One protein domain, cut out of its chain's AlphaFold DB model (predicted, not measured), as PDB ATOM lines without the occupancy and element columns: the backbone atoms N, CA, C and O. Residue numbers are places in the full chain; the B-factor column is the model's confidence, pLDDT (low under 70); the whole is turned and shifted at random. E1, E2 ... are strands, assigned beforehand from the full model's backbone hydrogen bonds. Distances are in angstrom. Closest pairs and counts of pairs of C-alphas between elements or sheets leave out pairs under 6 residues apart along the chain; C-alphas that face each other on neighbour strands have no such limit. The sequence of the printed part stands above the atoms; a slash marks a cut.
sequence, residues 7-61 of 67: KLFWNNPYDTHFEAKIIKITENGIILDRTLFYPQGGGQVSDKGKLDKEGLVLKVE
ATOM      1  N   LYS A   7     269.363 324.578 249.739       96.31
ATOM      2  CA  LYS A   7     269.747 325.464 250.845       96.31
ATOM      3  C   LYS A   7     269.859 324.658 252.136       96.31
ATOM      4  O   LYS A   7     268.893 324.566 252.893       96.31
ATOM      5  N   LEU A   8     271.034 324.089 252.382       97.50
ATOM      6  CA  LEU A   8     271.287 323.190 253.515       97.50
ATOM      7  C   LEU A   8     271.094 323.885 254.873       97.50
ATOM      8  O   LEU A   8     270.660 323.253 255.835       97.50
ATOM      9  N   PHE A   9     271.339 325.197 254.931       95.12
ATOM     10  CA  PHE A   9     271.242 326.005 256.151       95.12
ATOM     11  C   PHE A   9     269.830 326.070 256.759       95.12
ATOM     12  O   PHE A   9     269.694 326.416 257.928       95.12
ATOM     13  N   TRP A  10     268.772 325.732 256.009       94.75
ATOM     14  CA  TRP A  10     267.418 325.633 256.572       94.75
ATOM     15  C   TRP A  10     267.220 324.390 257.432       94.75
ATOM     16  O   TRP A  10     266.464 324.432 258.399       94.75
ATOM     17  N   ASN A  11     267.885 323.293 257.069       95.62
ATOM     18  CA  ASN A  11     267.725 322.006 257.734       95.62
ATOM     19  C   ASN A  11     268.757 321.841 258.854       95.62
ATOM     20  O   ASN A  11     268.416 321.357 259.929       95.62
ATOM     21  N   ASN A  12     269.996 322.290 258.617       93.69
ATOM     22  CA  ASN A  12     271.112 322.143 259.551       93.69
ATOM     23  C   ASN A  12     271.836 323.491 259.757       93.69
ATOM     24  O   ASN A  12     272.935 323.694 259.242       93.69
ATOM     25  N   PRO A  13     271.241 324.446 260.495       92.50
ATOM     26  CA  PRO A  13     271.758 325.818 260.603       92.50
ATOM     27  C   PRO A  13     273.085 325.945 261.369       92.50
ATOM     28  O   PRO A  13     273.720 326.994 261.311       92.50
ATOM     29  N   TYR A  14     273.490 324.911 262.111       95.00
ATOM     30  CA  TYR A  14     274.741 324.897 262.878       95.00
ATOM     31  C   TYR A  14     275.885 324.173 262.162       95.00
ATOM     32  O   TYR A  14     277.024 324.223 262.633       95.00
ATOM     33  N   ASP A  15     275.604 323.511 261.039       97.88
ATOM     34  CA  ASP A  15     276.647 322.863 260.258       97.88
ATOM     35  C   ASP A  15     277.523 323.921 259.589       97.88
ATOM     36  O   ASP A  15     277.063 324.958 259.117       97.88
ATOM     37  N   THR A  16     278.820 323.643 259.531       96.81
ATOM     38  CA  THR A  16     279.825 324.564 258.969       96.81
ATOM     39  C   THR A  16     280.614 323.949 257.818       96.81
ATOM     40  O   THR A  16     281.452 324.616 257.215       96.81
ATOM     41  N   HIS A  17     280.358 322.677 257.508       97.56
ATOM     42  CA  HIS A  17     281.070 321.901 256.498       97.56
ATOM     43  C   HIS A  17     280.061 321.125 255.654       97.56
ATOM     44  O   HIS A  17     279.135 320.521 256.189       97.56
ATOM     45  N   PHE A  18     280.242 321.143 254.335       97.62
ATOM     46  CA  PHE A  18     279.406 320.409 253.390       97.62
ATOM     47  C   PHE A  18     280.200 320.063 252.131       97.62
ATOM     48  O   PHE A  18     281.182 320.727 251.800       97.62
ATOM     49  N   GLU A  19     279.736 319.047 251.411       97.75
ATOM     50  CA  GLU A  19     280.218 318.719 250.071       97.75
ATOM     51  C   GLU A  19     279.200 319.171 249.032       97.75
ATOM     52  O   GLU A  19     277.998 318.972 249.212       97.75
ATOM     53  N   ALA A  20     279.664 319.716 247.915       97.25
ATOM     54  CA  ALA A  20     278.814 320.152 246.815       97.25
ATOM     55  C   ALA A  20     279.503 319.926 245.471       97.25
ATOM     56  O   ALA A  20     280.726 319.786 245.386       97.25
ATOM     57  N   LYS A  21     278.707 319.917 244.406       96.94
ATOM     58  CA  LYS A  21     279.186 319.902 243.029       96.94
ATOM     59  C   LYS A  21     279.148 321.313 242.468       96.94
ATOM     60  O   LYS A  21     278.188 322.057 242.654       96.94
ATOM     61  N   ILE A  22     280.190 321.660 241.724       95.62
ATOM     62  CA  ILE A  22     280.189 322.869 240.905       95.62
ATOM     63  C   ILE A  22     279.273 322.612 239.708       95.62
ATOM     64  O   ILE A  22     279.592 321.779 238.863       95.62
ATOM     65  N   ILE A  23     278.157 323.338 239.638       95.75
ATOM     66  CA  ILE A  23     277.253 323.325 238.482       95.75
ATOM     67  C   ILE A  23     277.838 324.188 237.365       95.75
ATOM     68  O   ILE A  23     277.810 323.811 236.195       95.75
ATOM     69  N   LYS A  24     278.358 325.370 237.715       94.75
ATOM     70  CA  LYS A  24     278.846 326.348 236.738       94.75
ATOM     71  C   LYS A  24     279.915 327.247 237.344       94.75
ATOM     72  O   LYS A  24     279.843 327.613 238.513       94.75
ATOM     73  N   ILE A  25     280.874 327.641 236.515       95.00
ATOM     74  CA  ILE A  25     281.831 328.706 236.814       95.00
ATOM     75  C   ILE A  25     281.522 329.859 235.865       95.00
ATOM     76  O   ILE A  25     281.318 329.655 234.668       95.00
ATOM     77  N   THR A  26     281.446 331.063 236.414       93.75
ATOM     78  CA  THR A  26     281.198 332.304 235.679       93.75
ATOM     79  C   THR A  26     282.287 333.314 236.014       93.75
ATOM     80  O   THR A  26     283.052 333.116 236.956       93.75
ATOM     81  N   GLU A  27     282.321 334.430 235.293       93.12
ATOM     82  CA  GLU A  27     283.188 335.566 235.633       93.12
ATOM     83  C   GLU A  27     282.923 336.132 237.041       93.12
ATOM     84  O   GLU A  27     283.829 336.665 237.672       93.12
ATOM     85  N   ASN A  28     281.699 335.963 237.556       89.62
ATOM     86  CA  ASN A  28     281.261 336.514 238.839       89.62
ATOM     87  C   ASN A  28     281.404 335.528 240.008       89.62
ATOM     88  O   ASN A  28     281.174 335.909 241.154       89.62
ATOM     89  N   GLY A  29     281.750 334.264 239.742       94.44
ATOM     90  CA  GLY A  29     281.921 333.256 240.784       94.44
ATOM     91  C   GLY A  29     281.449 331.855 240.403       94.44
ATOM     92  O   GLY A  29     281.254 331.526 239.229       94.44
ATOM     93  N   ILE A  30     281.285 331.026 241.433       96.38
ATOM     94  CA  ILE A  30     280.998 329.591 241.346       96.38
ATOM     95  C   ILE A  30     279.555 329.333 241.783       96.38
ATOM     96  O   ILE A  30     279.133 329.793 242.842       96.38
ATOM     97  N   ILE A  31     278.819 328.560 240.986       96.12
ATOM     98  CA  ILE A  31     277.461 328.108 241.293       96.12
ATOM     99  C   ILE A  31     277.527 326.648 241.738       96.12
ATOM    100  O   ILE A  31     278.095 325.807 241.033       96.12
ATOM    101  N   LEU A  32     276.942 326.362 242.900       97.06
ATOM    102  CA  LEU A  32     276.905 325.039 243.520       97.06
ATOM    103  C   LEU A  32     275.495 324.442 243.464       97.06
ATOM    104  O   LEU A  32     274.504 325.175 243.467       97.06
ATOM    105  N   ASP A  33     275.414 323.114 243.462       97.19
ATOM    106  CA  ASP A  33     274.150 322.370 243.571       97.19
ATOM    107  C   ASP A  33     273.502 322.485 244.949       97.19
ATOM    108  O   ASP A  33     272.281 322.448 245.066       97.19
ATOM    109  N   ARG A  34     274.305 322.700 245.991       97.31
ATOM    110  CA  ARG A  34     273.841 322.919 247.359       97.31
ATOM    111  C   ARG A  34     274.825 323.749 248.163       97.31
ATOM    112  O   ARG A  34     276.003 323.822 247.822       97.31
ATOM    113  N   THR A  35     274.350 324.392 249.227       97.75
ATOM    114  CA  THR A  35     275.203 325.255 250.051       97.75
ATOM    115  C   THR A  35     274.718 325.407 251.490       97.75
ATOM    116  O   THR A  35     273.515 325.523 251.736       97.75
ATOM    117  N   LEU A  36     275.666 325.453 252.434       98.06
ATOM    118  CA  LEU A  36     275.445 325.983 253.788       98.06
ATOM    119  C   LEU A  36     275.686 327.495 253.876       98.06
ATOM    120  O   LEU A  36     275.209 328.114 254.816       98.06
ATOM    121  N   PHE A  37     276.368 328.104 252.903       97.56
ATOM    122  CA  PHE A  37     276.573 329.549 252.896       97.56
ATOM    123  C   PHE A  37     275.250 330.289 252.692       97.56
ATOM    124  O   PHE A  37     274.605 330.159 251.643       97.56
ATOM    125  N   TYR A  38     274.875 331.111 253.665       96.19
ATOM    126  CA  TYR A  38     273.727 331.989 253.568       96.19
ATOM    127  C   TYR A  38     274.035 333.196 252.660       96.19
ATOM    128  O   TYR A  38     275.022 333.910 252.880       96.19
ATOM    129  N   PRO A  39     273.215 333.453 251.622       96.31
ATOM    130  CA  PRO A  39     273.425 334.582 250.726       96.31
ATOM    131  C   PRO A  39     273.034 335.903 251.389       96.31
ATOM    132  O   PRO A  39     272.122 335.962 252.213       96.31
ATOM    133  N   GLN A  40     273.658 336.993 250.952       95.69
ATOM    134  CA  GLN A  40     273.289 338.340 251.378       95.69
ATOM    135  C   GLN A  40     271.804 338.627 251.086       95.69
ATOM    136  O   GLN A  40     271.283 338.292 250.016       95.69
ATOM    137  N   GLY A  41     271.115 339.284 252.024       93.00
ATOM    138  CA  GLY A  41     269.709 339.655 251.856       93.00
ATOM    139  C   GLY A  41     269.063 340.217 253.122       93.00
ATOM    140  O   GLY A  41     269.482 339.910 254.230       93.00
ATOM    141  N   GLY A  42     268.041 341.064 252.964       89.12
ATOM    142  CA  GLY A  42     267.279 341.611 254.099       89.12
ATOM    143  C   GLY A  42     268.095 342.490 255.057       89.12
ATOM    144  O   GLY A  42     267.765 342.575 256.231       89.12
ATOM    145  N   GLY A  43     269.183 343.103 254.575       92.06
ATOM    146  CA  GLY A  43     270.130 343.862 255.403       92.06
ATOM    147  C   GLY A  43     271.198 343.007 256.096       92.06
ATOM    148  O   GLY A  43     272.135 343.562 256.663       92.06
ATOM    149  N   GLN A  44     271.112 341.677 256.006       94.06
ATOM    150  CA  GLN A  44     272.121 340.760 256.530       94.06
ATOM    151  C   GLN A  44     273.249 340.561 255.510       94.06
ATOM    152  O   GLN A  44     272.992 340.304 254.331       94.06
ATOM    153  N   VAL A  45     274.496 340.669 255.974       96.62
ATOM    154  CA  VAL A  45     275.697 340.324 255.196       96.62
ATOM    155  C   VAL A  45     275.763 338.815 254.950       96.62
ATOM    156  O   VAL A  45     275.293 338.036 255.775       96.62
ATOM    157  N   SER A  46     276.322 338.400 253.813       97.50
ATOM    158  CA  SER A  46     276.472 336.975 253.511       97.50
ATOM    159  C   SER A  46     277.475 336.292 254.431       97.50
ATOM    160  O   SER A  46     278.382 336.934 254.971       97.50
ATOM    161  N   ASP A  47     277.383 334.968 254.486       97.50
ATOM    162  CA  ASP A  47     278.418 334.154 255.104       97.50
ATOM    163  C   ASP A  47     279.748 334.251 254.348       97.50
ATOM    164  O   ASP A  47     279.811 334.568 253.153       97.50
ATOM    165  N   LYS A  48     280.820 333.946 255.078       97.81
ATOM    166  CA  LYS A  48     282.189 333.853 254.574       97.81
ATOM    167  C   LYS A  48     282.771 332.490 254.899       97.81
ATOM    168  O   LYS A  48     282.390 331.857 255.881       97.81
ATOM    169  N   GLY A  49     283.749 332.057 254.113       97.75
ATOM    170  CA  GLY A  49     284.457 330.812 254.390       97.75
ATOM    171  C   GLY A  49     285.403 330.414 253.276       97.75
ATOM    172  O   GLY A  49     286.098 331.257 252.707       97.75
ATOM    173  N   LYS A  50     285.462 329.116 252.984       97.94
ATOM    174  CA  LYS A  50     286.357 328.562 251.972       97.94
ATOM    175  C   LYS A  50     285.716 327.399 251.226       97.94
ATOM    176  O   LYS A  50     284.942 326.645 251.809       97.94
ATOM    177  N   LEU A  51     286.090 327.252 249.962       97.50
ATOM    178  CA  LEU A  51     285.904 326.037 249.177       97.50
ATOM    179  C   LEU A  51     287.271 325.370 249.031       97.50
ATOM    180  O   LEU A  51     288.246 326.040 248.697       97.50
ATOM    181  N   ASP A  52     287.334 324.071 249.295       96.94
ATOM    182  CA  ASP A  52     288.537 323.256 249.140       96.94
ATOM    183  C   ASP A  52     288.277 322.190 248.073       96.94
ATOM    184  O   ASP A  52     287.232 321.532 248.090       96.94
ATOM    185  N   LYS A  53     289.202 322.051 247.122       94.19
ATOM    186  CA  LYS A  53     289.202 320.964 246.146       94.19
ATOM    187  C   LYS A  53     290.632 320.569 245.809       94.19
ATOM    188  O   LYS A  53     291.342 321.342 245.177       94.19
ATOM    189  N   GLU A  54     291.027 319.352 246.179       92.88
ATOM    190  CA  GLU A  54     292.311 318.739 245.788       92.88
ATOM    191  C   GLU A  54     293.524 319.661 246.031       92.88
ATOM    192  O   GLU A  54     294.417 319.791 245.197       92.88
ATOM    193  N   GLY A  55     293.547 320.340 247.183       91.56
ATOM    194  CA  GLY A  55     294.628 321.253 247.562       91.56
ATOM    195  C   GLY A  55     294.498 322.679 247.011       91.56
ATOM    196  O   GLY A  55     295.281 323.547 247.398       91.56
ATOM    197  N   LEU A  56     293.498 322.962 246.171       94.31
ATOM    198  CA  LEU A  56     293.100 324.325 245.836       94.31
ATOM    199  C   LEU A  56     292.101 324.840 246.874       94.31
ATOM    200  O   LEU A  56     290.980 324.341 246.972       94.31
ATOM    201  N   VAL A  57     292.492 325.886 247.600       96.94
ATOM    202  CA  VAL A  57     291.621 326.578 248.556       96.94
ATOM    203  C   VAL A  57     291.231 327.941 248.003       96.94
ATOM    204  O   VAL A  57     292.080 328.810 247.807       96.94
ATOM    205  N   LEU A  58     289.933 328.147 247.797       96.44
ATOM    206  CA  LEU A  58     289.356 329.426 247.397       96.44
ATOM    207  C   LEU A  58     288.636 330.055 248.586       96.44
ATOM    208  O   LEU A  58     287.837 329.399 249.253       96.44
ATOM    209  N   LYS A  59     288.892 331.338 248.846       97.62
ATOM    210  CA  LYS A  59     288.138 332.093 249.852       97.62
ATOM    211  C   LYS A  59     286.783 332.507 249.293       97.62
ATOM    212  O   LYS A  59     286.692 333.000 248.172       97.62
ATOM    213  N   VAL A  60     285.751 332.345 250.109       97.88
ATOM    214  CA  VAL A  60     284.404 332.847 249.850       97.88
ATOM    215  C   VAL A  60     284.258 334.160 250.610       97.88
ATOM    216  O   VAL A  60     284.126 334.155 251.835       97.88
ATOM    217  N   GLU A  61     284.336 335.281 249.891       97.12
ATOM    218  CA  GLU A  61     284.197 336.627 250.473       97.12
ATOM    219  C   GLU A  61     282.756 337.142 250.459       97.12
ATOM    220  O   GLU A  61     282.380 337.928 251.330       97.12
TER     221      GLU A  61
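AT A GLANCE: This is residues 7 to 61 of the 67 residues of the protein "tRNA-synt_2c domain-containing protein" of marine sediment metagenome (UniProt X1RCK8). Little regular structure: loops join two small two-stranded hairpins, E1 with E2 and E3 with E4, and residues 40 to 45 of the loop between them stick out. The 55 printed residues have no named helix and four strands, E1 to E4 along the chain, in two antiparallel sheets; the class is all strand, with 19 residues in named elements. It is only just compact, close to loose, with radius of gyration of the C-alphas 11.6 A and spans of 30 by 23 by 18 A.

HOW THE PARTS SIT: After residues 7 to 21, E1, residues 22 to 26, and E2, residues 29 to 32, form an antiparallel hairpin at 161 degrees; N 23 and O 31, 2.8 A, are within hydrogen-bond range. E3, residues 49 to 53, and E4, residues 56 to 60, form another at 156 degrees, with N 58 and O 51 within range at 2.8 A. E1 and E2 are apart from E3 and E4.

IN THESE COORDINATES: E1 begins at C-alpha 22 (280.189, 322.869, 240.905) and spans 10.8 A, E2 10.0 A, E3 13.7 A; E4, 12.8 A, ends at C-alpha 60 (284.404, 332.847, 249.850).

THE WHOLE: The C-alphas farthest apart, of Gly 42 and Glu 54, are 34.9 A apart. The link from E2 to E3 is long, 16 residues. The printed part has no cut, and no printed residue is under pLDDT 70.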